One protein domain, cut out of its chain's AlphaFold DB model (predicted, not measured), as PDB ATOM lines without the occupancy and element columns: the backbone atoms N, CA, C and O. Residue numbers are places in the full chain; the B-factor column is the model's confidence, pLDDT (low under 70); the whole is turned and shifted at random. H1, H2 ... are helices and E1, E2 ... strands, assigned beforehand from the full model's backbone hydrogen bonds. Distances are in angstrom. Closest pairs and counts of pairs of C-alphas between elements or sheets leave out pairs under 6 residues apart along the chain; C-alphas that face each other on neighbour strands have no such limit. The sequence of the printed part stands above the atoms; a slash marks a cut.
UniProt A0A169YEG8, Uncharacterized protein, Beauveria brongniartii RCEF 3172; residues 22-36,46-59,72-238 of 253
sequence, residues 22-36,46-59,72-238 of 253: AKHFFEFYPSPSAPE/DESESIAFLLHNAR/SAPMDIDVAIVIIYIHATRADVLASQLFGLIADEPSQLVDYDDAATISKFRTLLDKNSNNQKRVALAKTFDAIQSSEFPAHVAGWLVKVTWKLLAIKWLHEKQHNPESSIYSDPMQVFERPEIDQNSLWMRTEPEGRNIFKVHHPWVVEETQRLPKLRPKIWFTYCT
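AT A GLANCE: This is residues 22 to 36, 46 to 59 and 72 to 238 of the 253 residues of an uncharacterized protein of Beauveria brongniartii RCEF 3172 (UniProt A0A169YEG8). This is a long, loose body: at one end a strongly twisted three-stranded sheet, E1, E4 and E2, is covered on one face by H3 and H5, with H2 and H4 at its tip. From beside the sheet the long helix H6 runs away to the other end, where H1, H7 and H9 pack on its residues 161 to 173. The printed part has 196 residues with nine named helices and four named strands, in the order H1 E1 H2 E2 H3 H4 H5 H6 H7 H8 E3 H9 E4, class mixed. The sheet, in the order E1, E4, E2, is mixed; the radius of gyration of the C-alphas is 20.4 A and the spans are 64 by 37 by 27 A.

HOW THE PARTS SIT: H1, residues 46 to 56, touches the hub H6, residues 149 to 175, only just about perpendicular at 72 degrees; the closest C-alphas, Ser 48 and Ile 167, are 5.0 A apart. E1, residues 76 to 87, is parallel to E4, residues 227 to 237, at 20 degrees, with N 79 and O 229 within hydrogen-bond range at 2.9 A. E2, residues 107 to 111, is antiparallel to E4 at 142 degrees, with N 110 and O 232 at 2.9 A. H2, residues 90 to 96, and H4, residues 129 to 132, only graze the sheet. H3, residues 115 to 127, runs along the strands at a height over the sheet of 9.6 A; H5, residues 135 to 144, is on the same face, over E1. H6 stands at the sheet's level, height 3.0 A. H7, residues 180 to 183, touches H6, closest C-alphas Lys 173 and Tyr 182, 4.8 A; H7 and H8, residues 185 to 188, touch only at the corner, only just, with 3 pairs of C-alphas within 8 A. E3, residues 198 to 200, pairs with no named strand. H9, residues 216 to 224, touches H6 at a steep tilt of 67 degrees, only just, closest C-alphas Leu 165 and Thr 222, 7.0 A. Every O i to N i+4 pair is within range in H2, H3, H5, H6 and H9, and 6 of 7 in H1; H4, H7 and H8 are too short for one.

IN THESE COORDINATES: H1 begins at C-alpha 46 (167.922, 176.479, 129.665). E1 measures 30.8 A and bends by 57 degrees at residue 81. H6 measures 39.2 A. E4 measures 31.1 A, ending at C-alpha 237 (185.646, 187.631, 98.682).

THE WHOLE: The C-alphas farthest apart, Ala 91 and Glu 178, are 64.4 A apart. Residues 37 to 45 and 60 to 71 are not printed, with C-alpha gaps of 25.8 A and 13.9 A. The link E3 to H9 is long. Confidence is under 70 at residues 32 to 36, 46 to 59, 72 to 74, 194 to 197 and 203 to 207.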
ATOM      1  N   ALA A  22     169.483 181.950 110.925       86.94
ATOM      2  CA  ALA A  22     168.442 180.945 111.163       86.94
ATOM      3  C   ALA A  22     168.830 179.898 112.215       86.94
ATOM      4  O   ALA A  22     168.009 179.562 113.065       86.94
ATOM      5  N   LYS A  23     170.104 179.476 112.237       84.56
ATOM      6  CA  LYS A  23     170.647 178.502 113.199       84.56
ATOM      7  C   LYS A  23     170.468 178.880 114.678       84.56
ATOM      8  O   LYS A  23     170.582 178.004 115.522       84.56
ATOM      9  N   HIS A  24     170.227 180.154 115.003       81.19
ATOM     10  CA  HIS A  24     169.888 180.573 116.369       81.19
ATOM     11  C   HIS A  24     168.509 180.065 116.810       81.19
ATOM     12  O   HIS A  24     168.253 179.920 118.000       81.19
ATOM     13  N   PHE A  25     167.631 179.772 115.851       82.06
ATOM     14  CA  PHE A  25     166.309 179.209 116.085       82.06
ATOM     15  C   PHE A  25     166.287 177.731 115.694       82.06
ATOM     16  O   PHE A  25     166.154 176.869 116.565       82.06
ATOM     17  N   PHE A  26     166.463 177.469 114.394       82.31
ATOM     18  CA  PHE A  26     166.554 176.155 113.758       82.31
ATOM     19  C   PHE A  26     167.370 176.256 112.477       82.31
ATOM     20  O   PHE A  26     167.244 177.223 111.723       82.31
ATOM     21  N   GLU A  27     168.159 175.225 112.190       82.94
ATOM     22  CA  GLU A  27     168.858 175.143 110.914       82.94
ATOM     23  C   GLU A  27     167.859 175.174 109.747       82.94
ATOM     24  O   GLU A  27     166.830 174.496 109.762       82.94
ATOM     25  N   PHE A  28     168.156 176.012 108.757       84.06
ATOM     26  CA  PHE A  28     167.355 176.165 107.555       84.06
ATOM     27  C   PHE A  28     168.089 175.528 106.380       84.06
ATOM     28  O   PHE A  28     169.258 175.830 106.132       84.06
ATOM     29  N   TYR A  29     167.384 174.679 105.636       84.56
ATOM     30  CA  TYR A  29     167.911 174.057 104.434       84.56
ATOM     31  C   TYR A  29     167.129 174.553 103.215       84.56
ATOM     32  O   TYR A  29     165.923 174.335 103.139       84.56
ATOM     33  N   PRO A  30     167.793 175.194 102.240       80.44
ATOM     34  CA  PRO A  30     167.107 175.740 101.073       80.44
ATOM     35  C   PRO A  30     166.612 174.652 100.107       80.44
ATOM     36  O   PRO A  30     165.670 174.890  99.360       80.44
ATOM     37  N   SER A  31     167.237 173.468 100.105       76.44
ATOM     38  CA  SER A  31     166.950 172.388  99.151       76.44
ATOM     39  C   SER A  31     165.863 171.425  99.648       76.44
ATOM     40  O   SER A  31     165.998 170.948 100.772       76.44
ATOM     41  N   PRO A  32     164.897 171.011  98.800       59.09
ATOM     42  CA  PRO A  32     163.920 169.957  99.128       59.09
ATOM     43  C   PRO A  32     164.563 168.573  99.295       59.09
ATOM     44  O   PRO A  32     164.006 167.694  99.939       59.09
ATOM     45  N   SER A  33     165.745 168.364  98.702       61.12
ATOM     46  CA  SER A  33     166.519 167.121  98.845       61.12
ATOM     47  C   SER A  33     167.459 167.123 100.048       61.12
ATOM     48  O   SER A  33     168.105 166.106 100.317       61.12
ATOM     49  N   ALA A  34     167.569 168.249 100.765       60.75
ATOM     50  CA  ALA A  34     168.080 168.168 102.123       60.75
ATOM     51  C   ALA A  34     167.131 167.245 102.893       60.75
ATOM     52  O   ALA A  34     165.942 167.231 102.571       60.75
ATOM     53  N   PRO A  35     167.611 166.454 103.867       56.22
ATOM     54  CA  PRO A  35     166.676 165.829 104.781       56.22
ATOM     55  C   PRO A  35     165.805 166.973 105.291       56.22
ATOM     56  O   PRO A  35     166.326 167.894 105.925       56.22
ATOM     57  N   GLU A  36     164.509 166.978 104.955       50.03
ATOM     58  CA  GLU A  36     163.560 167.705 105.776       50.03
ATOM     59  C   GLU A  36     163.936 167.266 107.171       50.03
ATOM     60  O   GLU A  36     163.914 166.069 107.478       50.03
ATOM     61  N   ASP A  46     166.624 175.785 129.754       68.44
ATOM     62  CA  ASP A  46     167.922 176.479 129.665       68.44
ATOM     63  C   ASP A  46     168.159 177.169 128.305       68.44
ATOM     64  O   ASP A  46     168.753 178.248 128.229       68.44
ATOM     65  N   GLU A  47     167.640 176.598 127.215       63.09
ATOM     66  CA  GLU A  47     167.666 177.240 125.895       63.09
ATOM     67  C   GLU A  47     166.736 178.462 125.825       63.09
ATOM     68  O   GLU A  47     166.974 179.382 125.034       63.09
ATOM     69  N   SER A  48     165.686 178.487 126.652       62.72
ATOM     70  CA  SER A  48     164.688 179.560 126.649       62.72
ATOM     71  C   SER A  48     165.283 180.908 127.067       62.72
ATOM     72  O   SER A  48     165.075 181.909 126.377       62.72
ATOM     73  N   GLU A  49     166.131 180.912 128.099       65.12
ATOM     74  CA  GLU A  49     166.861 182.099 128.550       65.12
ATOM     75  C   GLU A  49     167.851 182.586 127.485       65.12
ATOM     76  O   GLU A  49     167.972 183.785 127.237       65.12
ATOM     77  N   SER A  50     168.515 181.657 126.787       65.81
ATOM     78  CA  SER A  50     169.486 181.983 125.736       65.81
ATOM     79  C   SER A  50     168.835 182.681 124.538       65.81
ATOM     80  O   SER A  50     169.391 183.638 123.999       65.81
ATOM     81  N   ILE A  51     167.647 182.242 124.115       65.31
ATOM     82  CA  ILE A  51     166.939 182.860 122.985       65.31
ATOM     83  C   ILE A  51     166.280 184.175 123.406       65.31
ATOM     84  O   ILE A  51     166.352 185.146 122.654       65.31
ATOM     85  N   ALA A  52     165.712 184.250 124.614       64.31
ATOM     86  CA  ALA A  52     165.220 185.511 125.168       64.31
ATOM     87  C   ALA A  52     166.343 186.561 125.244       64.31
ATOM     88  O   ALA A  52     166.156 187.702 124.823       64.31
ATOM     89  N   PHE A  53     167.546 186.152 125.663       63.78
ATOM     90  CA  PHE A  53     168.745 186.991 125.656       63.78
ATOM     91  C   PHE A  53     169.168 187.423 124.241       63.78
ATOM     92  O   PHE A  53     169.551 188.573 124.036       63.78
ATOM     93  N   LEU A  54     169.101 186.539 123.238       62.53
ATOM     94  CA  LEU A  54     169.408 186.910 121.847       62.53
ATOM     95  C   LEU A  54     168.422 187.940 121.287       62.53
ATOM     96  O   LEU A  54     168.837 188.851 120.576       62.53
ATOM     97  N   LEU A  55     167.138 187.814 121.620       63.62
ATOM     98  CA  LEU A  55     166.113 188.778 121.219       63.62
ATOM     99  C   LEU A  55     166.289 190.116 121.949       63.62
ATOM    100  O   LEU A  55     166.178 191.163 121.319       63.62
ATOM    101  N   HIS A  56     166.645 190.093 123.236       63.16
ATOM    102  CA  HIS A  56     166.937 191.295 124.025       63.16
ATOM    103  C   HIS A  56     168.052 192.140 123.401       63.16
ATOM    104  O   HIS A  56     167.935 193.353 123.279       63.16
ATOM    105  N   ASN A  57     169.130 191.488 122.979       50.97
ATOM    106  CA  ASN A  57     170.348 192.151 122.524       50.97
ATOM    107  C   ASN A  57     170.397 192.473 121.028       50.97
ATOM    108  O   ASN A  57     171.387 193.017 120.548       50.97
ATOM    109  N   ALA A  58     169.349 192.134 120.276       54.06
ATOM    110  CA  ALA A  58     169.138 192.740 118.965       54.06
ATOM    111  C   ALA A  58     168.798 194.244 119.083       54.06
ATOM    112  O   ALA A  58     168.795 194.945 118.075       54.06
ATOM    113  N   ARG A  59     168.527 194.740 120.302       53.88
ATOM    114  CA  ARG A  59     168.464 196.165 120.640       53.88
ATOM    115  C   ARG A  59     169.891 196.704 120.740       53.88
ATOM    116  O   ARG A  59     170.661 196.239 121.571       53.88
ATOM    117  N   SER A  72     156.956 191.442 124.509       51.06
ATOM    118  CA  SER A  72     155.690 192.061 124.102       51.06
ATOM    119  C   SER A  72     155.822 193.302 123.225       51.06
ATOM    120  O   SER A  72     154.825 193.705 122.624       51.06
ATOM    121  N   ALA A  73     157.019 193.885 123.095       56.34
ATOM    122  CA  ALA A  73     157.246 194.987 122.168       56.34
ATOM    123  C   ALA A  73     157.447 194.434 120.740       56.34
ATOM    124  O   ALA A  73     158.455 193.765 120.490       56.34
ATOM    125  N   PRO A  74     156.535 194.707 119.781       60.53
ATOM    126  CA  PRO A  74     156.690 194.225 118.415       60.53
ATOM    127  C   PRO A  74     157.937 194.862 117.798       60.53
ATOM    128  O   PRO A  74     158.006 196.082 117.651       60.53
ATOM    129  N   MET A  75     158.918 194.039 117.432       72.50
ATOM    130  CA  MET A  75     160.132 194.477 116.738       72.50
ATOM    131  C   MET A  75     160.347 193.675 115.462       72.50
ATOM    132  O   MET A  75     160.067 192.476 115.418       72.50
ATOM    133  N   ASP A  76     160.877 194.339 114.441       82.69
ATOM    134  CA  ASP A  76     161.163 193.740 113.143       82.69
ATOM    135  C   ASP A  76     162.626 193.278 113.094       82.69
ATOM    136  O   ASP A  76     163.543 194.089 112.968       82.69
ATOM    137  N   ILE A  77     162.860 191.967 113.143       85.56
ATOM    138  CA  ILE A  77     164.209 191.388 113.174       85.56
ATOM    139  C   ILE A  77     164.552 190.789 111.817       85.56
ATOM    140  O   ILE A  77     163.883 189.864 111.358       85.56
ATOM    141  N   ASP A  78     165.638 191.256 111.204       90.25
ATOM    142  CA  ASP A  78     166.199 190.588 110.033       90.25
ATOM    143  C   ASP A  78     166.882 189.276 110.436       90.25
ATOM    144  O   ASP A  78     167.717 189.228 111.348       90.25
ATOM    145  N   VAL A  79     166.530 188.196 109.734       91.50
ATOM    146  CA  VAL A  79     167.102 186.868 109.958       91.50
ATOM    147  C   VAL A  79     167.677 186.321 108.663       91.50
ATOM    148  O   VAL A  79     166.945 185.963 107.745       91.50
ATOM    149  N   ALA A  80     168.997 186.190 108.602       94.12
ATOM    150  CA  ALA A  80     169.676 185.539 107.497       94.12
ATOM    151  C   ALA A  80     169.395 184.024 107.516       94.12
ATOM    152  O   ALA A  80     169.953 183.271 108.324       94.12
ATOM    153  N   ILE A  81     168.516 183.576 106.615       94.31
ATOM    154  CA  ILE A  81     168.147 182.161 106.448       94.31
ATOM    155  C   ILE A  81     169.172 181.390 105.623       94.31
ATOM    156  O   ILE A  81     169.385 180.201 105.845       94.31
ATOM    157  N   VAL A  82     169.862 182.078 104.713       92.69
ATOM    158  CA  VAL A  82     170.971 181.529 103.932       92.69
ATOM    159  C   VAL A  82     172.073 182.576 103.840       92.69
ATOM    160  O   VAL A  82     171.791 183.758 103.662       92.69
ATOM    161  N   ILE A  83     173.330 182.136 103.940       91.50
ATOM    162  CA  ILE A  83     174.505 182.991 103.755       91.50
ATOM    163  C   ILE A  83     175.269 182.523 102.517       91.50
ATOM    164  O   ILE A  83     175.687 181.366 102.425       91.50
ATOM    165  N   ILE A  84     175.471 183.430 101.568       91.38
ATOM    166  CA  ILE A  84     176.118 183.181 100.285       91.38
ATOM    167  C   ILE A  84     177.416 183.980 100.200       91.38
ATOM    168  O   ILE A  84     177.425 185.207 100.194       91.38
ATOM    169  N   TYR A  85     178.522 183.252 100.059       90.44
ATOM    170  CA  TYR A  85     179.852 183.816  99.836       90.44
ATOM    171  C   TYR A  85     180.204 183.719  98.356       90.44
ATOM    172  O   TYR A  85     180.370 182.605  97.851       90.44
ATOM    173  N   ILE A  86     180.369 184.846  97.671       90.31
ATOM    174  CA  ILE A  86     180.691 184.908  96.240       90.31
ATOM    175  C   ILE A  86     182.177 185.221  96.051       90.31
ATOM    176  O   ILE A  86     182.681 186.210  96.578       90.31
ATOM    177  N   HIS A  87     182.899 184.416  95.267       89.81
ATOM    178  CA  HIS A  87     184.213 184.840  94.782       89.81
ATOM    179  C   HIS A  87     184.035 185.715  93.551       89.81
ATOM    180  O   HIS A  87     183.494 185.268  92.547       89.81
ATOM    181  N   ALA A  88     184.494 186.956  93.617       88.94
ATOM    182  CA  ALA A  88     184.389 187.906  92.520       88.94
ATOM    183  C   ALA A  88     185.623 188.802  92.523       88.94
ATOM    184  O   ALA A  88     186.176 189.101  93.582       88.94
ATOM    185  N   THR A  89     186.078 189.227  91.346       88.94
ATOM    186  CA  THR A  89     187.143 190.231  91.290       88.94
ATOM    187  C   THR A  89     186.601 191.567  91.794       88.94
ATOM    188  O   THR A  89     185.397 191.823  91.728       88.94
ATOM    189  N   ARG A  90     187.472 192.465  92.276       88.38
ATOM    190  CA  ARG A  90     187.026 193.813  92.674       88.38
ATOM    191  C   ARG A  90     186.343 194.548  91.512       88.38
ATOM    192  O   ARG A  90     185.369 195.252  91.744       88.38
ATOM    193  N   ALA A  91     186.823 194.353  90.282       90.38
ATOM    194  CA  ALA A  91     186.219 194.937  89.087       90.38
ATOM    195  C   ALA A  91     184.790 194.420  88.850       90.38
ATOM    196  O   ALA A  91     183.897 195.221  88.591       90.38
ATOM    197  N   ASP A  92     184.552 193.113  89.008       92.12
ATOM    198  CA  ASP A  92     183.213 192.530  88.858       92.12
ATOM    199  C   ASP A  92     182.248 192.990  89.953       92.12
ATOM    200  O   ASP A  92     181.088 193.274  89.658       92.12
ATOM    201  N   VAL A  93     182.724 193.093  91.201       91.50
ATOM    202  CA  VAL A  93     181.936 193.619  92.328       91.50
ATOM    203  C   VAL A  93     181.508 195.060  92.044       91.50
ATOM    204  O   VAL A  93     180.316 195.354  92.101       91.50
ATOM    205  N   LEU A  94     182.442 195.931  91.649       91.62
ATOM    206  CA  LEU A  94     182.142 197.324  91.294       91.62
ATOM    207  C   LEU A  94     181.169 197.418  90.113       91.62
ATOM    208  O   LEU A  94     180.191 198.156  90.172       91.62
ATOM    209  N   ALA A  95     181.398 196.633  89.058       92.62
ATOM    210  CA  ALA A  95     180.530 196.612  87.884       92.62
ATOM    211  C   ALA A  95     179.124 196.071  88.186       92.62
ATOM    212  O   ALA A  95     178.186 196.372  87.452       92.62
ATOM    213  N   SER A  96     178.968 195.256  89.234       93.00
ATOM    214  CA  SER A  96     177.666 194.723  89.638       93.00
ATOM    215  C   SER A  96     176.792 195.743  90.362       93.00
ATOM    216  O   SER A  96     175.573 195.610  90.316       93.00
ATOM    217  N   GLN A  97     177.405 196.726  91.041       93.25
ATOM    218  CA  GLN A  97     176.726 197.668  91.943       93.25
ATOM    219  C   GLN A  97     175.872 196.991  93.032       93.25
ATOM    220  O   GLN A  97     174.994 197.616  93.616       93.25
ATOM    221  N   LEU A  98     176.122 195.708  93.316       94.12
ATOM    222  CA  LEU A  98     175.381 194.930  94.310       94.12
ATOM    223  C   LEU A  98     175.912 195.106  95.734       94.12
ATOM    224  O   LEU A  98     175.368 194.509  96.646       94.12
ATOM    225  N   PHE A  99     177.000 195.842  95.926       92.12
ATOM    226  CA  PHE A  99     177.715 195.949  97.199       92.12
ATOM    227  C   PHE A  99     178.096 197.414  97.470       92.12
ATOM    228  O   PHE A  99     179.224 197.723  97.848       92.12
ATOM    229  N   GLY A 100     177.168 198.330  97.194       87.62
ATOM    230  CA  GLY A 100     177.413 199.770  97.204       87.62
ATOM    231  C   GLY A 100     178.081 200.291  95.924       87.62
ATOM    232  O   GLY A 100     178.549 199.535  95.063       87.62
ATOM    233  N   LEU A 101     178.114 201.619  95.786       82.69
ATOM    234  CA  LEU A 101     178.616 202.325  94.597       82.69
ATOM    235  C   LEU A 101     180.113 202.102  94.367       82.69
ATOM    236  O   LEU A 101     180.567 202.056  93.222       82.69
ATOM    237  N   ILE A 102     180.880 201.965  95.449       84.06
ATOM    238  CA  ILE A 102     182.343 201.836  95.409       84.06
ATOM    239  C   ILE A 102     182.836 200.547  96.080       84.06
ATOM    240  O   ILE A 102     184.014 200.446  96.448       84.06
ATOM    241  N   ALA A 103     181.958 199.542  96.186       81.56
ATOM    242  CA  ALA A 103     182.193 198.335  96.978       81.56
ATOM    243  C   ALA A 103     182.450 198.663  98.464       81.56
ATOM    244  O   ALA A 103     183.336 198.081  99.095       81.56
ATOM    245  N   ASP A 104     181.747 199.677  98.969       81.12
ATOM    246  CA  ASP A 104     181.758 200.168 100.347       81.12
ATOM    247  C   ASP A 104     180.840 199.365 101.272       81.12
ATOM    248  O   ASP A 104     181.018 199.412 102.488       81.12
ATOM    249  N   GLU A 105     179.934 198.563 100.713       85.25
ATOM    250  CA  GLU A 105     179.084 197.654 101.474       85.25
ATOM    251  C   GLU A 105     179.632 196.222 101.338       85.25
ATOM    252  O   GLU A 105     179.401 195.545 100.335       85.25
ATOM    253  N   PRO A 106     180.379 195.705 102.329       84.31
ATOM    254  CA  PRO A 106     181.047 194.402 102.222       84.31
ATOM    255  C   PRO A 106     180.070 193.214 102.192       84.31
ATOM    256  O   PRO A 106     180.464 192.064 101.946       84.31
ATOM    257  N   SER A 107     178.792 193.469 102.462       90.56
ATOM    258  CA  SER A 107     177.727 192.488 102.368       90.56
ATOM    259  C   SER A 107     176.354 193.143 102.199       90.56
ATOM    260  O   SER A 107     176.230 194.353 102.359       90.56
ATOM    261  N   GLN A 108     175.345 192.344 101.854       93.00
ATOM    262  CA  GLN A 108     173.955 192.765 101.672       93.00
ATOM    263  C   GLN A 108     172.989 191.764 102.291       93.00
ATOM    264  O   GLN A 108     173.192 190.552 102.174       93.00
ATOM    265  N   LEU A 109     171.899 192.273 102.860       94.06
ATOM    266  CA  LEU A 109     170.708 191.491 103.175       94.06
ATOM    267  C   LEU A 109     169.654 191.746 102.105       94.06
ATOM    268  O   LEU A 109     169.261 192.883 101.875       94.06
ATOM    269  N   VAL A 110     169.195 190.677 101.468       96.00
ATOM    270  CA  VAL A 110     168.186 190.730 100.406       96.00
ATOM    271  C   VAL A 110     166.953 189.979 100.876       96.00
ATOM    272  O   VAL A 110     167.085 188.925 101.498       96.00
ATOM    273  N   ASP A 111     165.766 190.508 100.596       96.56
ATOM    274  CA  ASP A 111     164.522 189.782 100.847       96.56
ATOM    275  C   ASP A 111     164.516 188.434 100.125       96.56
ATOM    276  O   ASP A 111     164.952 188.312  98.980       96.56
ATOM    277  N   TYR A 112     164.061 187.391 100.819       95.50
ATOM    278  CA  TYR A 112     164.123 186.025 100.294       95.50
ATOM    279  C   TYR A 112     163.262 185.817  99.034       95.50
ATOM    280  O   TYR A 112     163.497 184.864  98.293       95.50
ATOM    281  N   ASP A 113     162.287 186.698  98.796       94.62
ATOM    282  CA  ASP A 113     161.373 186.713  97.655       94.62
ATOM    283  C   ASP A 113     161.746 187.755  96.579       94.62
ATOM    284  O   ASP A 113     161.100 187.807  95.529       94.62
ATOM    285  N   ASP A 114     162.830 188.522  96.759       96.94
ATOM    286  CA  ASP A 114     163.358 189.429  95.732       96.94
ATOM    287  C   ASP A 114     164.138 188.650  94.659       96.94
ATOM    288  O   ASP A 114     165.372 188.672  94.549       96.94
ATOM    289  N   ALA A 115     163.380 187.941  93.823       94.69
ATOM    290  CA  ALA A 115     163.906 187.125  92.736       94.69
ATOM    291  C   ALA A 115     164.768 187.933  91.750       94.69
ATOM    292  O   ALA A 115     165.725 187.398  91.176       94.69
ATOM    293  N   ALA A 116     164.461 189.222  91.555       95.81
ATOM    294  CA  ALA A 116     165.198 190.085  90.641       95.81
ATOM    295  C   ALA A 116     166.613 190.358  91.167       95.81
ATOM    296  O   ALA A 116     167.590 190.173  90.435       95.81
ATOM    297  N   THR A 117     166.744 190.744  92.437       96.38
ATOM    298  CA  THR A 117     168.047 190.992  93.064       96.38
ATOM    299  C   THR A 117     168.844 189.701  93.234       96.38
ATOM    300  O   THR A 117     170.027 189.665  92.880       96.38
ATOM    301  N   ILE A 118     168.206 188.603  93.652       96.50
ATOM    302  CA  ILE A 118     168.852 187.283  93.754       96.50
ATOM    303  C   ILE A 118     169.431 186.842  92.396       96.50
ATOM    304  O   ILE A 118     170.558 186.344  92.326       96.50
ATOM    305  N   SER A 119     168.719 187.094  91.292       95.69
ATOM    306  CA  SER A 119     169.200 186.772  89.938       95.69
ATOM    307  C   SER A 119     170.430 187.593  89.527       95.69
ATOM    308  O   SER A 119     171.321 187.085  88.833       95.69
ATOM    309  N   LYS A 120     170.549 188.846  89.990       96.56
ATOM    310  CA  LYS A 120     171.767 189.650  89.784       96.56
ATOM    311  C   LYS A 120     172.956 189.054  90.541       96.56
ATOM    312  O   LYS A 120     174.042 188.944  89.969       96.56
ATOM    313  N   PHE A 121     172.755 188.594  91.778       96.06
ATOM    314  CA  PHE A 121     173.796 187.880  92.528       96.06
ATOM    315  C   PHE A 121     174.204 186.566  91.857       96.06
ATOM    316  O   PHE A 121     175.396 186.253  91.823       96.06
ATOM    317  N   ARG A 122     173.259 185.830  91.254       94.75
ATOM    318  CA  ARG A 122     173.581 184.645  90.446       94.75
ATOM    319  C   ARG A 122     174.442 185.007  89.233       94.75
ATOM    320  O   ARG A 122     175.456 184.364  88.986       94.75
ATOM    321  N   THR A 123     174.115 186.097  88.545       94.56
ATOM    322  CA  THR A 123     174.932 186.594  87.425       94.56
ATOM    323  C   THR A 123     176.359 186.928  87.873       94.56
ATOM    324  O   THR A 123     177.319 186.579  87.189       94.56
ATOM    325  N   LEU A 124     176.527 187.571  89.036       93.44
ATOM    326  CA  LEU A 124     177.849 187.857  89.599       93.44
ATOM    327  C   LEU A 124     178.613 186.574  89.967       93.44
ATOM    328  O   LEU A 124     179.813 186.485  89.704       93.44
ATOM    329  N   LEU A 125     177.929 185.578  90.540       91.38
ATOM    330  CA  LEU A 125     178.497 184.259  90.818       91.38
ATOM    331  C   LEU A 125     179.067 183.630  89.540       91.38
ATOM    332  O   LEU A 125     180.206 183.155  89.547       91.38
ATOM    333  N   ASP A 126     178.293 183.668  88.455       91.12
ATOM    334  CA  ASP A 126     178.614 182.973  87.212       91.12
ATOM    335  C   ASP A 126     179.801 183.586  86.452       91.12
ATOM    336  O   ASP A 126     180.497 182.868  85.732       91.12
ATOM    337  N   LYS A 127     180.114 184.871  86.681       89.62
ATOM    338  CA  LYS A 127     181.278 185.551  86.081       89.62
ATOM    339  C   LYS A 127     182.629 184.972  86.508       89.62
ATOM    340  O   LYS A 127     183.594 185.069  85.754       89.62
ATOM    341  N   ASN A 128     182.731 184.386  87.703       85.56
ATOM    342  CA  ASN A 128     183.999 183.866  88.215       85.56
ATOM    343  C   ASN A 128     184.056 182.334  88.127       85.56
ATOM    344  O   ASN A 128     183.320 181.618  88.809       85.56
ATOM    345  N   SER A 129     185.010 181.815  87.353       82.94
ATOM    346  CA  SER A 129     185.205 180.372  87.148       82.94
ATOM    347  C   SER A 129     185.528 179.592  88.431       82.94
ATOM    348  O   SER A 129     185.271 178.388  88.502       82.94
ATOM    349  N   ASN A 130     186.035 180.245  89.484       81.50
ATOM    350  CA  ASN A 130     186.242 179.595  90.781       81.50
ATOM    351  C   ASN A 130     184.923 179.252  91.484       81.50
ATOM    352  O   ASN A 130     184.879 178.269  92.228       81.50
ATOM    353  N   ASN A 131     183.842 179.996  91.229       82.62
ATOM    354  CA  ASN A 131     182.523 179.651  91.758       82.62
ATOM    355  C   ASN A 131     181.934 178.420  91.064       82.62
ATOM    356  O   ASN A 131     181.280 177.622  91.726       82.62
ATOM    357  N   GLN A 132     182.243 178.197  89.782       77.12
ATOM    358  CA  GLN A 132     181.768 177.024  89.033       77.12
ATOM    359  C   GLN A 132     182.275 175.697  89.625       77.12
ATOM    360  O   GLN A 132     181.626 174.660  89.517       77.12
ATOM    361  N   LYS A 133     183.406 175.721  90.341       82.12
ATOM    362  CA  LYS A 133     183.925 174.555  91.080       82.12
ATOM    363  C   LYS A 133     183.120 174.243  92.351       82.12
ATOM    364  O   LYS A 133     183.295 173.182  92.946       82.12
ATOM    365  N   ARG A 134     182.251 175.155  92.797       82.75
ATOM    366  CA  ARG A 134     181.459 175.049  94.031       82.75
ATOM    367  C   ARG A 134     180.046 174.573  93.707       82.75
ATOM    368  O   ARG A 134     179.077 175.290  93.924       82.75
ATOM    369  N   VAL A 135     179.932 173.326  93.247       84.50
ATOM    370  CA  VAL A 135     178.652 172.697  92.859       84.50
ATOM    371  C   VAL A 135     177.576 172.836  93.945       84.50
ATOM    372  O   VAL A 135     176.418 173.086  93.634       84.50
ATOM    373  N   ALA A 136     177.947 172.733  95.225       85.56
ATOM    374  CA  ALA A 136     177.015 172.926  96.339       85.56
ATOM    375  C   ALA A 136     176.432 174.352  96.409       85.56
ATOM    376  O   ALA A 136     175.265 174.519  96.752       85.56
ATOM    377  N   LEU A 137     177.220 175.374  96.057       86.25
ATOM    378  CA  LEU A 137     176.751 176.758  96.025       86.25
ATOM    379  C   LEU A 137     175.810 177.000  94.840       86.25
ATOM    380  O   LEU A 137     174.770 177.620  95.027       86.25
ATOM    381  N   ALA A 138     176.128 176.464  93.660       87.00
ATOM    382  CA  ALA A 138     175.218 176.512  92.514       87.00
ATOM    383  C   ALA A 138     173.867 175.858  92.856       87.00
ATOM    384  O   ALA A 138     172.834 176.503  92.736       87.00
ATOM    385  N   LYS A 139     173.890 174.648  93.438       89.56
ATOM    386  CA  LYS A 139     172.684 173.963  93.937       89.56
ATOM    387  C   LYS A 139     171.905 174.780  94.969       89.56
ATOM    388  O   LYS A 139     170.685 174.712  95.000       89.56
ATOM    389  N   THR A 140     172.601 175.535  95.822       90.44
ATOM    390  CA  THR A 140     171.960 176.414  96.812       90.44
ATOM    391  C   THR A 140     171.198 177.546  96.129       90.44
ATOM    392  O   THR A 140     170.057 177.804  96.492       90.44
ATOM    393  N   PHE A 141     171.790 178.186  95.116       90.56
ATOM    394  CA  PHE A 141     171.090 179.188  94.305       90.56
ATOM    395  C   PHE A 141     169.899 178.588  93.559       90.56
ATOM    396  O   PHE A 141     168.823 179.172  93.592       90.56
ATOM    397  N   ASP A 142     170.077 177.423  92.934       91.19
ATOM    398  CA  ASP A 142     169.002 176.754  92.196       91.19
ATOM    399  C   ASP A 142     167.824 176.427  93.132       91.19
ATOM    400  O   ASP A 142     166.666 176.613  92.772       91.19
ATOM    401  N   ALA A 143     168.121 176.012  94.368       92.38
ATOM    402  CA  ALA A 143     167.120 175.776  95.400       92.38
ATOM    403  C   ALA A 143     166.416 177.069  95.845       92.38
ATOM    404  O   ALA A 143     165.192 177.087  95.913       92.38
ATOM    405  N   ILE A 144     167.159 178.155  96.087       93.62
ATOM    406  CA  ILE A 144     166.599 179.473  96.445       93.62
ATOM    407  C   ILE A 144     165.681 180.017  95.348       93.62
ATOM    408  O   ILE A 144     164.643 180.599  95.636       93.62
ATOM    409  N   GLN A 145     166.065 179.846  94.085       91.88
ATOM    410  CA  GLN A 145     165.297 180.336  92.940       91.88
ATOM    411  C   GLN A 145     164.163 179.382  92.532       91.88
ATOM    412  O   GLN A 145     163.429 179.675  91.587       91.88
ATOM    413  N   SER A 146     164.014 178.242  93.214       93.06
ATOM    414  CA  SER A 146     162.921 177.309  92.958       93.06
ATOM    415  C   SER A 146     161.579 177.875  93.427       93.06
ATOM    416  O   SER A 146     161.495 178.636  94.391       93.06
ATOM    417  N   SER A 147     160.495 177.442  92.784       92.31
ATOM    418  CA  SER A 147     159.129 177.807  93.179       92.31
ATOM    419  C   SER A 147     158.718 177.271  94.555       92.31
ATOM    420  O   SER A 147     157.747 177.755  95.128       92.31
ATOM    421  N   GLU A 148     159.425 176.267  95.078       90.75
ATOM    422  CA  GLU A 148     159.152 175.644  96.380       90.75
ATOM    423  C   GLU A 148     159.792 176.418  97.540       90.75
ATOM    424  O   GLU A 148     159.352 176.313  98.686       90.75
ATOM    425  N   PHE A 149     160.800 177.248  97.253       92.31
ATOM    426  CA  PHE A 149     161.562 177.961  98.272       92.31
ATOM    427  C   PHE A 149     160.703 178.824  99.212       92.31
ATOM    428  O   PHE A 149     160.876 178.701 100.429       92.31
ATOM    429  N   PRO A 150     159.725 179.625  98.736       93.00
ATOM    430  CA  PRO A 150     158.863 180.391  99.636       93.00
ATOM    431  C   PRO A 150     158.057 179.512 100.598       93.00
ATOM    432  O   PRO A 150     157.888 179.866 101.764       93.00
ATOM    433  N   ALA A 151     157.604 178.337 100.147       90.62
ATOM    434  CA  ALA A 151     156.887 177.395 101.001       90.62
ATOM    435  C   ALA A 151     157.801 176.824 102.098       90.62
ATOM    436  O   ALA A 151     157.371 176.683 103.243       90.62
ATOM    437  N   HIS A 152     159.079 176.571 101.793       89.50
ATOM    438  CA  HIS A 152     160.060 176.143 102.797       89.50
ATOM    439  C   HIS A 152     160.335 177.229 103.838       89.50
ATOM    440  O   HIS A 152     160.398 176.937 105.034       89.50
ATOM    441  N   VAL A 153     160.471 178.486 103.404       92.88
ATOM    442  CA  VAL A 153     160.637 179.629 104.316       92.88
ATOM    443  C   VAL A 153     159.413 179.776 105.220       92.88
ATOM    444  O   VAL A 153     159.568 179.913 106.433       92.88
ATOM    445  N   ALA A 154     158.202 179.657 104.668       91.75
ATOM    446  CA  ALA A 154     156.965 179.685 105.444       91.75
ATOM    447  C   ALA A 154     156.892 178.535 106.465       91.75
ATOM    448  O   ALA A 154     156.596 178.765 107.637       91.75
ATOM    449  N   GLY A 155     157.229 177.307 106.056       88.69
ATOM    450  CA  GLY A 155     157.290 176.153 106.954       88.69
ATOM    451  C   GLY A 155     158.298 176.349 108.089       88.69
ATOM    452  O   GLY A 155     158.000 176.046 109.244       88.69
ATOM    453  N   TRP A 156     159.471 176.915 107.795       90.50
ATOM    454  CA  TRP A 156     160.462 177.267 108.812       90.50
ATOM    455  C   TRP A 156     159.945 178.350 109.773       90.50
ATOM    456  O   TRP A 156     160.069 178.182 110.986       90.50
ATOM    457  N   LEU A 157     159.294 179.403 109.270       91.31
ATOM    458  CA  LEU A 157     158.702 180.458 110.101       91.31
ATOM    459  C   LEU A 157     157.655 179.917 111.081       91.31
ATOM    460  O   LEU A 157     157.623 180.356 112.230       91.31
ATOM    461  N   VAL A 158     156.843 178.933 110.677       89.06
ATOM    462  CA  VAL A 158     155.897 178.255 111.581       89.06
ATOM    463  C   VAL A 158     156.641 177.575 112.735       89.06
ATOM    464  O   VAL A 158     156.278 177.773 113.896       89.06
ATOM    465  N   LYS A 159     157.721 176.836 112.441       87.62
ATOM    466  CA  LYS A 159     158.549 176.171 113.466       87.62
ATOM    467  C   LYS A 159     159.159 177.185 114.438       87.62
ATOM    468  O   LYS A 159     159.138 176.972 115.649       87.62
ATOM    469  N   VAL A 160     159.691 178.292 113.920       88.19
ATOM    470  CA  VAL A 160     160.305 179.341 114.747       88.19
ATOM    471  C   VAL A 160     159.269 180.057 115.604       88.19
ATOM    472  O   VAL A 160     159.497 180.230 116.797       88.19
ATOM    473  N   THR A 161     158.116 180.413 115.035       88.94
ATOM    474  CA  THR A 161     157.011 181.047 115.772       88.94
ATOM    475  C   THR A 161     156.552 180.158 116.922       88.94
ATOM    476  O   THR A 161     156.419 180.627 118.049       88.94
ATOM    477  N   TRP A 162     156.400 178.853 116.669       89.81
ATOM    478  CA  TRP A 162     156.108 177.886 117.722       89.81
ATOM    479  C   TRP A 162     157.174 177.901 118.826       89.81
ATOM    480  O   TRP A 162     156.824 177.971 120.001       89.81
ATOM    481  N   LYS A 163     158.469 177.901 118.471       86.62
ATOM    482  CA  LYS A 163     159.562 177.939 119.460       86.62
ATOM    483  C   LYS A 163     159.504 179.205 120.309       86.62
ATOM    484  O   LYS A 163     159.641 179.120 121.522       86.62
ATOM    485  N   LEU A 164     159.269 180.361 119.691       86.38
ATOM    486  CA  LEU A 164     159.153 181.643 120.390       86.38
ATOM    487  C   LEU A 164     157.971 181.673 121.366       86.38
ATOM    488  O   LEU A 164     158.134 182.093 122.511       86.38
ATOM    489  N   LEU A 165     156.804 181.168 120.956       88.00
ATOM    490  CA  LEU A 165     155.659 181.019 121.858       88.00
ATOM    491  C   LEU A 165     155.954 180.033 122.995       88.00
ATOM    492  O   LEU A 165     155.576 180.290 124.134       88.00
ATOM    493  N   ALA A 166     156.642 178.924 122.710       86.94
ATOM    494  CA  ALA A 166     157.020 177.929 123.712       86.94
ATOM    495  C   ALA A 166     157.998 178.497 124.751       86.94
ATOM    496  O   ALA A 166     157.810 178.261 125.942       86.94
ATOM    497  N   ILE A 167     158.981 179.297 124.320       83.00
ATOM    498  CA  ILE A 167     159.879 180.063 125.205       83.00
ATOM    499  C   ILE A 167     159.063 180.940 126.137       83.00
ATOM    500  O   ILE A 167     159.224 180.863 127.352       83.00
ATOM    501  N   LYS A 168     158.168 181.749 125.559       83.19
ATOM    502  CA  LYS A 168     157.349 182.677 126.328       83.19
ATOM    503  C   LYS A 168     156.488 181.935 127.341       83.19
ATOM    504  O   LYS A 168     156.499 182.275 128.514       83.19
ATOM    505  N   TRP A 169     155.808 180.876 126.916       86.06
ATOM    506  CA  TRP A 169     154.972 180.076 127.803       86.06
ATOM    507  C   TRP A 169     155.775 179.427 128.945       86.06
ATOM    508  O   TRP A 169     155.329 179.452 130.087       86.06
ATOM    509  N   LEU A 170     156.963 178.873 128.667       81.56
ATOM    510  CA  LEU A 170     157.825 178.270 129.694       81.56
ATOM    511  C   LEU A 170     158.345 179.305 130.695       81.56
ATOM    512  O   LEU A 170     158.304 179.048 131.897       81.56
ATOM    513  N   HIS A 171     158.785 180.464 130.208       79.31
ATOM    514  CA  HIS A 171     159.209 181.580 131.048       79.31
ATOM    515  C   HIS A 171     158.064 182.037 131.964       79.31
ATOM    516  O   HIS A 171     158.196 182.079 133.185       79.31
ATOM    517  N   GLU A 172     156.891 182.290 131.389       80.94
ATOM    518  CA  GLU A 172     155.711 182.702 132.144       80.94
ATOM    519  C   GLU A 172     155.248 181.637 133.145       80.94
ATOM    520  O   GLU A 172     154.844 181.968 134.253       80.94
ATOM    521  N   LYS A 173     155.372 180.347 132.819       82.12
ATOM    522  CA  LYS A 173     155.106 179.264 133.771       82.12
ATOM    523  C   LYS A 173     156.032 179.295 134.983       82.12
ATOM    524  O   LYS A 173     155.576 179.013 136.089       82.12
ATOM    525  N   GLN A 174     157.310 179.607 134.788       78.69
ATOM    526  CA  GLN A 174     158.277 179.692 135.883       78.69
ATOM    527  C   GLN A 174     158.014 180.905 136.784       78.69
ATOM    528  O   GLN A 174     158.137 180.793 138.003       78.69
ATOM    529  N   HIS A 175     157.624 182.041 136.201       78.81
ATOM    530  CA  HIS A 175     157.468 183.304 136.927       78.81
ATOM    531  C   HIS A 175     156.041 183.584 137.424       78.81
ATOM    532  O   HIS A 175     155.872 184.306 138.404       78.81
ATOM    533  N   ASN A 176     155.024 182.983 136.805       81.06
ATOM    534  CA  ASN A 176     153.605 183.165 137.121       81.06
ATOM    535  C   ASN A 176     152.883 181.816 137.346       81.06
ATOM    536  O   ASN A 176     151.865 181.546 136.697       81.06
ATOM    537  N   PRO A 177     153.360 180.959 138.273       79.69
ATOM    538  CA  PRO A 177     152.854 179.591 138.433       79.69
ATOM    539  C   PRO A 177     151.385 179.512 138.883       79.69
ATOM    540  O   PRO A 177     150.721 178.511 138.629       79.69
ATOM    541  N   GLU A 178     150.859 180.564 139.515       83.88
ATOM    542  CA  GLU A 178     149.468 180.634 139.988       83.88
ATOM    543  C   GLU A 178     148.452 180.878 138.854       83.88
ATOM    544  O   GLU A 178     147.244 180.712 139.033       83.88
ATOM    545  N   SER A 179     148.912 181.279 137.663       84.25
ATOM    546  CA  SER A 179     148.034 181.495 136.512       84.25
ATOM    547  C   SER A 179     147.518 180.167 135.963       84.25
ATOM    548  O   SER A 179     148.296 179.295 135.577       84.25
ATOM    549  N   SER A 180     146.195 180.046 135.827       80.81
ATOM    550  CA  SER A 180     145.547 178.874 135.207       80.81
ATOM    551  C   SER A 180     146.038 178.562 133.783       80.81
ATOM    552  O   SER A 180     146.047 177.404 133.380       80.81
ATOM    553  N   ILE A 181     146.501 179.574 133.038       83.25
ATOM    554  CA  ILE A 181     147.036 179.435 131.670       83.25
ATOM    555  C   ILE A 181     148.373 178.674 131.658       83.25
ATOM    556  O   ILE A 181     148.690 177.986 130.684       83.25
ATOM    557  N   TYR A 182     149.165 178.809 132.723       82.50
ATOM    558  CA  TYR A 182     150.518 178.257 132.801       82.50
ATOM    559  C   TYR A 182     150.610 177.028 133.717       82.50
ATOM    560  O   TYR A 182     151.498 176.189 133.538       82.50
ATOM    561  N   SER A 183     149.676 176.886 134.662       79.81
ATOM    562  CA  SER A 183     149.575 175.716 135.538       79.81
ATOM    563  C   SER A 183     148.925 174.509 134.858       79.81
ATOM    564  O   SER A 183     149.324 173.380 135.144       79.81
ATOM    565  N   ASP A 184     148.000 174.725 133.914       83.56
ATOM    566  CA  ASP A 184     147.402 173.671 133.091       83.56
ATOM    567  C   ASP A 184     147.776 173.830 131.600       83.56
ATOM    568  O   ASP A 184     147.154 174.605 130.865       83.56
ATOM    569  N   PRO A 185     148.753 173.049 131.101       82.31
ATOM    570  CA  PRO A 185     149.135 173.042 129.692       82.31
ATOM    571  C   PRO A 185     147.975 172.757 128.735       82.31
ATOM    572  O   PRO A 185     147.994 173.217 127.592       82.31
ATOM    573  N   MET A 186     146.956 172.004 129.169       85.00
ATOM    574  CA  MET A 186     145.814 171.682 128.317       85.00
ATOM    575  C   MET A 186     144.974 172.906 127.977       85.00
ATOM    576  O   MET A 186     144.190 172.831 127.033       85.00
ATOM    577  N   GLN A 187     145.119 174.033 128.678       85.81
ATOM    578  CA  GLN A 187     144.442 175.277 128.305       85.81
ATOM    579  C   GLN A 187     144.946 175.791 126.956       85.81
ATOM    580  O   GLN A 187     144.141 176.125 126.084       85.81
ATOM    581  N   VAL A 188     146.261 175.746 126.746       87.88
ATOM    582  CA  VAL A 188     146.952 176.405 125.628       87.88
ATOM    583  C   VAL A 188     147.359 175.427 124.517       87.88
ATOM    584  O   VAL A 188     147.398 175.814 123.347       87.88
ATOM    585  N   PHE A 189     147.599 174.156 124.847       87.06
ATOM    586  CA  PHE A 189     148.021 173.119 123.901       87.06
ATOM    587  C   PHE A 189     146.900 172.112 123.607       87.06
ATOM    588  O   PHE A 189     146.123 171.760 124.492       87.06
ATOM    589  N   GLU A 190     146.816 171.601 122.374       82.19
ATOM    590  CA  GLU A 190     145.822 170.575 122.003       82.19
ATOM    591  C   GLU A 190     146.149 169.188 122.576       82.19
ATOM    592  O   GLU A 190     145.243 168.410 122.877       82.19
ATOM    593  N   ARG A 191     147.440 168.871 122.737       79.19
ATOM    594  CA  ARG A 191     147.946 167.577 123.232       79.19
ATOM    595  C   ARG A 191     149.285 167.771 123.945       79.19
ATOM    596  O   ARG A 191     150.329 167.474 123.351       79.19
ATOM    597  N   PRO A 192     149.291 168.362 125.150       77.88
ATOM    598  CA  PRO A 192     150.533 168.638 125.843       77.88
ATOM    599  C   PRO A 192     151.208 167.337 126.278       77.88
ATOM    600  O   PRO A 192     150.605 166.491 126.932       77.88
ATOM    601  N   GLU A 193     152.479 167.207 125.939       74.75
ATOM    602  CA  GLU A 193     153.393 166.233 126.516       74.75
ATOM    603  C   GLU A 193     154.587 167.032 127.019       74.75
ATOM    604  O   GLU A 193     155.483 167.396 126.252       74.75
ATOM    605  N   ILE A 194     154.520 167.380 128.301       67.88
ATOM    606  CA  ILE A 194     155.571 168.123 128.981       67.88
ATOM    607  C   ILE A 194     156.410 167.106 129.738       67.88
ATOM    608  O   ILE A 194     155.979 166.587 130.768       67.88
ATOM    609  N   ASP A 195     157.603 166.829 129.221       67.88
ATOM    610  CA  ASP A 195     158.665 166.264 130.048       67.88
ATOM    611  C   ASP A 195     159.237 167.395 130.908       67.88
ATOM    612  O   ASP A 195     159.224 168.548 130.481       67.88
ATOM    613  N   GLN A 196     159.701 167.080 132.114       62.31
ATOM    614  CA  GLN A 196     159.792 167.956 133.290       62.31
ATOM    615  C   GLN A 196     160.390 169.355 133.056       62.31
ATOM    616  O   GLN A 196     160.082 170.239 133.843       62.31
ATOM    617  N   ASN A 197     161.158 169.579 131.981       69.12
ATOM    618  CA  ASN A 197     161.710 170.873 131.565       69.12
ATOM    619  C   ASN A 197     161.856 171.055 130.033       69.12
ATOM    620  O   ASN A 197     162.701 171.835 129.587       69.12
ATOM    621  N   SER A 198     161.088 170.339 129.203       71.19
ATOM    622  CA  SER A 198     161.171 170.484 127.741       71.19
ATOM    623  C   SER A 198     159.824 170.377 127.021       71.19
ATOM    624  O   SER A 198     158.913 169.673 127.455       71.19
ATOM    625  N   LEU A 199     159.712 171.086 125.896       79.19
ATOM    626  CA  LEU A 199     158.579 171.026 124.972       79.19
ATOM    627  C   LEU A 199     159.056 170.546 123.602       79.19
ATOM    628  O   LEU A 199     160.089 170.993 123.107       79.19
ATOM    629  N   TRP A 200     158.271 169.671 122.974       78.38
ATOM    630  CA  TRP A 200     158.578 169.068 121.672       78.38
ATOM    631  C   TRP A 200     157.400 169.241 120.716       78.38
ATOM    632  O   TRP A 200     156.314 168.729 120.988       78.38
ATOM    633  N   MET A 201     157.600 169.907 119.581       76.75
ATOM    634  CA  MET A 201     156.583 170.057 118.541       76.75
ATOM    635  C   MET A 201     156.610 168.874 117.578       76.75
ATOM    636  O   MET A 201     157.412 168.838 116.643       76.75
ATOM    637  N   ARG A 202     155.714 167.903 117.749       72.19
ATOM    638  CA  ARG A 202     155.596 166.820 116.760       72.19
ATOM    639  C   ARG A 202     154.714 167.261 115.598       72.19
ATOM    640  O   ARG A 202     153.568 167.634 115.819       72.19
ATOM    641  N   THR A 203     155.239 167.170 114.377       63.12
ATOM    642  CA  THR A 203     154.538 167.503 113.119       63.12
ATOM    643  C   THR A 203     153.847 166.305 112.456       63.12
ATOM    644  O   THR A 203     153.233 166.455 111.407       63.12
ATOM    645  N   GLU A 204     153.962 165.110 113.041       63.19
ATOM    646  CA  GLU A 204     153.330 163.873 112.559       63.19
ATOM    647  C   GLU A 204     151.798 163.859 112.779       63.19
ATOM    648  O   GLU A 204     151.296 164.724 113.498       63.19
ATOM    649  N   PRO A 205     151.034 162.903 112.195       54.72
ATOM    650  CA  PRO A 205     149.564 162.966 112.086       54.72
ATOM    651  C   PRO A 205     148.795 163.155 113.404       54.72
ATOM    652  O   PRO A 205     147.623 163.521 113.396       54.72
ATOM    653  N   GLU A 206     149.441 162.907 114.541       58.47
ATOM    654  CA  GLU A 206     148.875 163.025 115.883       58.47
ATOM    655  C   GLU A 206     149.411 164.221 116.689       58.47
ATOM    656  O   GLU A 206     149.301 164.198 117.916       58.47
ATOM    657  N   GLY A 207     150.005 165.211 116.012       62.47
ATOM    658  CA  GLY A 207     150.855 166.282 116.540       62.47
ATOM    659  C   GLY A 207     150.695 166.676 118.016       62.47
ATOM    660  O   GLY A 207     149.598 166.875 118.536       62.47
ATOM    661  N   ARG A 208     151.836 166.792 118.707       71.81
ATOM    662  CA  ARG A 208     151.931 167.063 120.154       71.81
ATOM    663  C   ARG A 208     152.440 168.470 120.416       71.81
ATOM    664  O   ARG A 208     153.188 169.012 119.603       71.81
ATOM    665  N   ASN A 209     152.039 169.033 121.557       77.62
ATOM    666  CA  ASN A 209     152.368 170.400 121.976       77.62
ATOM    667  C   ASN A 209     152.033 171.466 120.913       77.62
ATOM    668  O   ASN A 209     152.685 172.505 120.837       77.62
ATOM    669  N   ILE A 210     151.013 171.225 120.081       84.50
ATOM    670  CA  ILE A 210     150.504 172.219 119.131       84.50
ATOM    671  C   ILE A 210     149.702 173.258 119.914       84.50
ATOM    672  O   ILE A 210     148.801 172.903 120.680       84.50
ATOM    673  N   PHE A 211     150.039 174.534 119.730       88.56
ATOM    674  CA  PHE A 211     149.270 175.642 120.282       88.56
ATOM    675  C   PHE A 211     147.869 175.670 119.675       88.56
ATOM    676  O   PHE A 211     147.709 175.594 118.456       88.56
ATOM    677  N   LYS A 212     146.852 175.855 120.515       90.56
ATOM    678  CA  LYS A 212     145.488 176.127 120.062       90.56
ATOM    679  C   LYS A 212     145.457 177.488 119.378       90.56
ATOM    680  O   LYS A 212     145.375 178.517 120.044       90.56
ATOM    681  N   VAL A 213     145.498 177.501 118.048       87.50
ATOM    682  CA  VAL A 213     145.656 178.720 117.230       87.50
ATOM    683  C   VAL A 213     144.582 179.790 117.461       87.50
ATOM    684  O   VAL A 213     144.807 180.961 117.173       87.50
ATOM    685  N   HIS A 214     143.422 179.410 118.003       90.75
ATOM    686  CA  HIS A 214     142.316 180.319 118.323       90.75
ATOM    687  C   HIS A 214     142.195 180.657 119.816       90.75
ATOM    688  O   HIS A 214     141.269 181.366 120.208       90.75
ATOM    689  N   HIS A 215     143.090 180.152 120.670       91.75
ATOM    690  CA  HIS A 215     143.083 180.495 122.088       91.75
ATOM    691  C   HIS A 215     143.489 181.971 122.269       91.75
ATOM    692  O   HIS A 215     144.505 182.369 121.695       91.75
ATOM    693  N   PRO A 216     142.771 182.782 123.076       92.12
ATOM    694  CA  PRO A 216     143.032 184.221 123.200       92.12
ATOM    695  C   PRO A 216     144.491 184.560 123.516       92.12
ATOM    696  O   PRO A 216     145.090 185.369 122.817       92.12
ATOM    697  N   TRP A 217     145.088 183.850 124.482       90.12
ATOM    698  CA  TRP A 217     146.508 184.002 124.821       90.12
ATOM    699  C   TRP A 217     147.431 183.724 123.624       90.12
ATOM    700  O   TRP A 217     148.356 184.480 123.381       90.12
ATOM    701  N   VAL A 218     147.162 182.688 122.817       91.12
ATOM    702  CA  VAL A 218     148.009 182.362 121.653       91.12
ATOM    703  C   VAL A 218     147.924 183.470 120.607       91.12
ATOM    704  O   VAL A 218     148.949 183.875 120.064       91.12
ATOM    705  N   VAL A 219     146.722 183.979 120.336       91.75
ATOM    706  CA  VAL A 219     146.505 185.063 119.368       91.75
ATOM    707  C   VAL A 219     147.210 186.342 119.816       91.75
ATOM    708  O   VAL A 219     147.955 186.935 119.036       91.75
ATOM    709  N   GLU A 220     146.996 186.745 121.067       90.00
ATOM    710  CA  GLU A 220     147.586 187.948 121.657       90.00
ATOM    711  C   GLU A 220     149.115 187.858 121.690       90.00
ATOM    712  O   GLU A 220     149.807 188.770 121.235       90.00
ATOM    713  N   GLU A 221     149.653 186.724 122.141       87.50
ATOM    714  CA  GLU A 221     151.095 186.551 122.248       87.50
ATOM    715  C   GLU A 221     151.780 186.415 120.892       87.50
ATOM    716  O   GLU A 221     152.864 186.959 120.704       87.50
ATOM    717  N   THR A 222     151.131 185.806 119.898       89.00
ATOM    718  CA  THR A 222     151.669 185.764 118.530       89.00
ATOM    719  C   THR A 222     151.794 187.167 117.927       89.00
ATOM    720  O   THR A 222     152.759 187.439 117.220       89.00
ATOM    721  N   GLN A 223     150.851 188.074 118.208       87.00
ATOM    722  CA  GLN A 223     150.913 189.464 117.730       87.00
ATOM    723  C   GLN A 223     152.016 190.282 118.410       87.00
ATOM    724  O   GLN A 223     152.516 191.250 117.834       87.00
ATOM    725  N   ARG A 224     152.366 189.892 119.635       84.12
ATOM    726  CA  ARG A 224     153.415 190.489 120.461       84.12
ATOM    727  C   ARG A 224     154.815 190.001 120.113       84.12
ATOM    728  O   ARG A 224     155.777 190.715 120.378       84.12
ATOM    729  N   LEU A 225     154.930 188.810 119.524       85.06
ATOM    730  CA  LEU A 225     156.219 188.256 119.136       85.06
ATOM    731  C   LEU A 225     156.973 189.171 118.154       85.06
ATOM    732  O   LEU A 225     156.361 189.866 117.336       85.06
ATOM    733  N   PRO A 226     158.318 189.106 118.162       83.06
ATOM    734  CA  PRO A 226     159.131 189.737 117.137       83.06
ATOM    735  C   PRO A 226     158.726 189.270 115.737       83.06
ATOM    736  O   PRO A 226     158.617 188.071 115.468       83.06
ATOM    737  N   LYS A 227     158.557 190.221 114.819       87.00
ATOM    738  CA  LYS A 227     158.316 189.937 113.409       87.00
ATOM    739  C   LYS A 227     159.643 189.605 112.750       87.00
ATOM    740  O   LYS A 227     160.488 190.470 112.523       87.00
ATOM    741  N   LEU A 228     159.834 188.332 112.441       89.94
ATOM    742  CA  LEU A 228     161.025 187.880 111.738       89.94
ATOM    743  C   LEU A 228     160.893 188.184 110.244       89.94
ATOM    744  O   LEU A 228     159.900 187.814 109.619       89.94
ATOM    745  N   ARG A 229     161.912 188.826 109.674       93.38
ATOM    746  CA  ARG A 229     162.045 189.135 108.249       93.38
ATOM    747  C   ARG A 229     163.135 188.233 107.663       93.38
ATOM    748  O   ARG A 229     164.319 188.506 107.867       93.38
ATOM    749  N   PRO A 230     162.785 187.115 107.000       95.44
ATOM    750  CA  PRO A 230     163.776 186.226 106.408       95.44
ATOM    751  C   PRO A 230     164.538 186.932 105.287       95.44
ATOM    752  O   PRO A 230     163.942 187.478 104.362       95.44
ATOM    753  N   LYS A 231     165.864 186.887 105.349       96.56
ATOM    754  CA  LYS A 231     166.765 187.491 104.369       96.56
ATOM    755  C   LYS A 231     167.778 186.474 103.866       96.56
ATOM    756  O   LYS A 231     168.152 185.530 104.563       96.56
ATOM    757  N   ILE A 232     168.293 186.707 102.672       96.19
ATOM    758  CA  ILE A 232     169.479 186.035 102.157       96.19
ATOM    759  C   ILE A 232     170.647 186.997 102.314       96.19
ATOM    760  O   ILE A 232     170.618 188.122 101.819       96.19
ATOM    761  N   TRP A 233     171.675 186.550 103.026       95.06
ATOM    762  CA  TRP A 233     172.869 187.340 103.264       95.06
ATOM    763  C   TRP A 233     173.913 187.042 102.194       95.06
ATOM    764  O   TRP A 233     174.500 185.961 102.164       95.06
ATOM    765  N   PHE A 234     174.171 188.011 101.322       94.56
ATOM    766  CA  PHE A 234     175.236 187.944 100.328       94.56
ATOM    767  C   PHE A 234     176.486 188.660 100.827       94.56
ATOM    768  O   PHE A 234     176.426 189.784 101.311       94.56
ATOM    769  N   THR A 235     177.645 188.041 100.656       92.12
ATOM    770  CA  THR A 235     178.951 188.668 100.875       92.12
ATOM    771  C   THR A 235     179.924 188.199  99.801       92.12
ATOM    772  O   THR A 235     179.710 187.168  99.155       92.12
ATOM    773  N   TYR A 236     180.995 188.954  99.578       89.25
ATOM    774  CA  TYR A 236     181.979 188.637  98.555       89.25
ATOM    775  C   TYR A 236     183.392 188.508  99.123       89.25
ATOM    776  O   TYR A 236     183.759 189.085 100.142       89.25
ATOM    777  N   CYS A 237     184.222 187.749  98.416       85.38
ATOM    778  CA  CYS A 237     185.646 187.631  98.682       85.38
ATOM    779  C   CYS A 237     186.422 187.941  97.399       85.38
ATOM    780  O   CYS A 237     186.323 187.201  96.418       85.38
ATOM    781  N   THR A 238     187.190 189.037  97.428       77.75
ATOM    782  CA  THR A 238     188.070 189.479  96.328       77.75
ATOM    783  C   THR A 238     189.461 188.873  96.369       77.75
ATOM    784  O   THR A 238     190.205 188.988  95.397       77.75
TER     785      THR A 238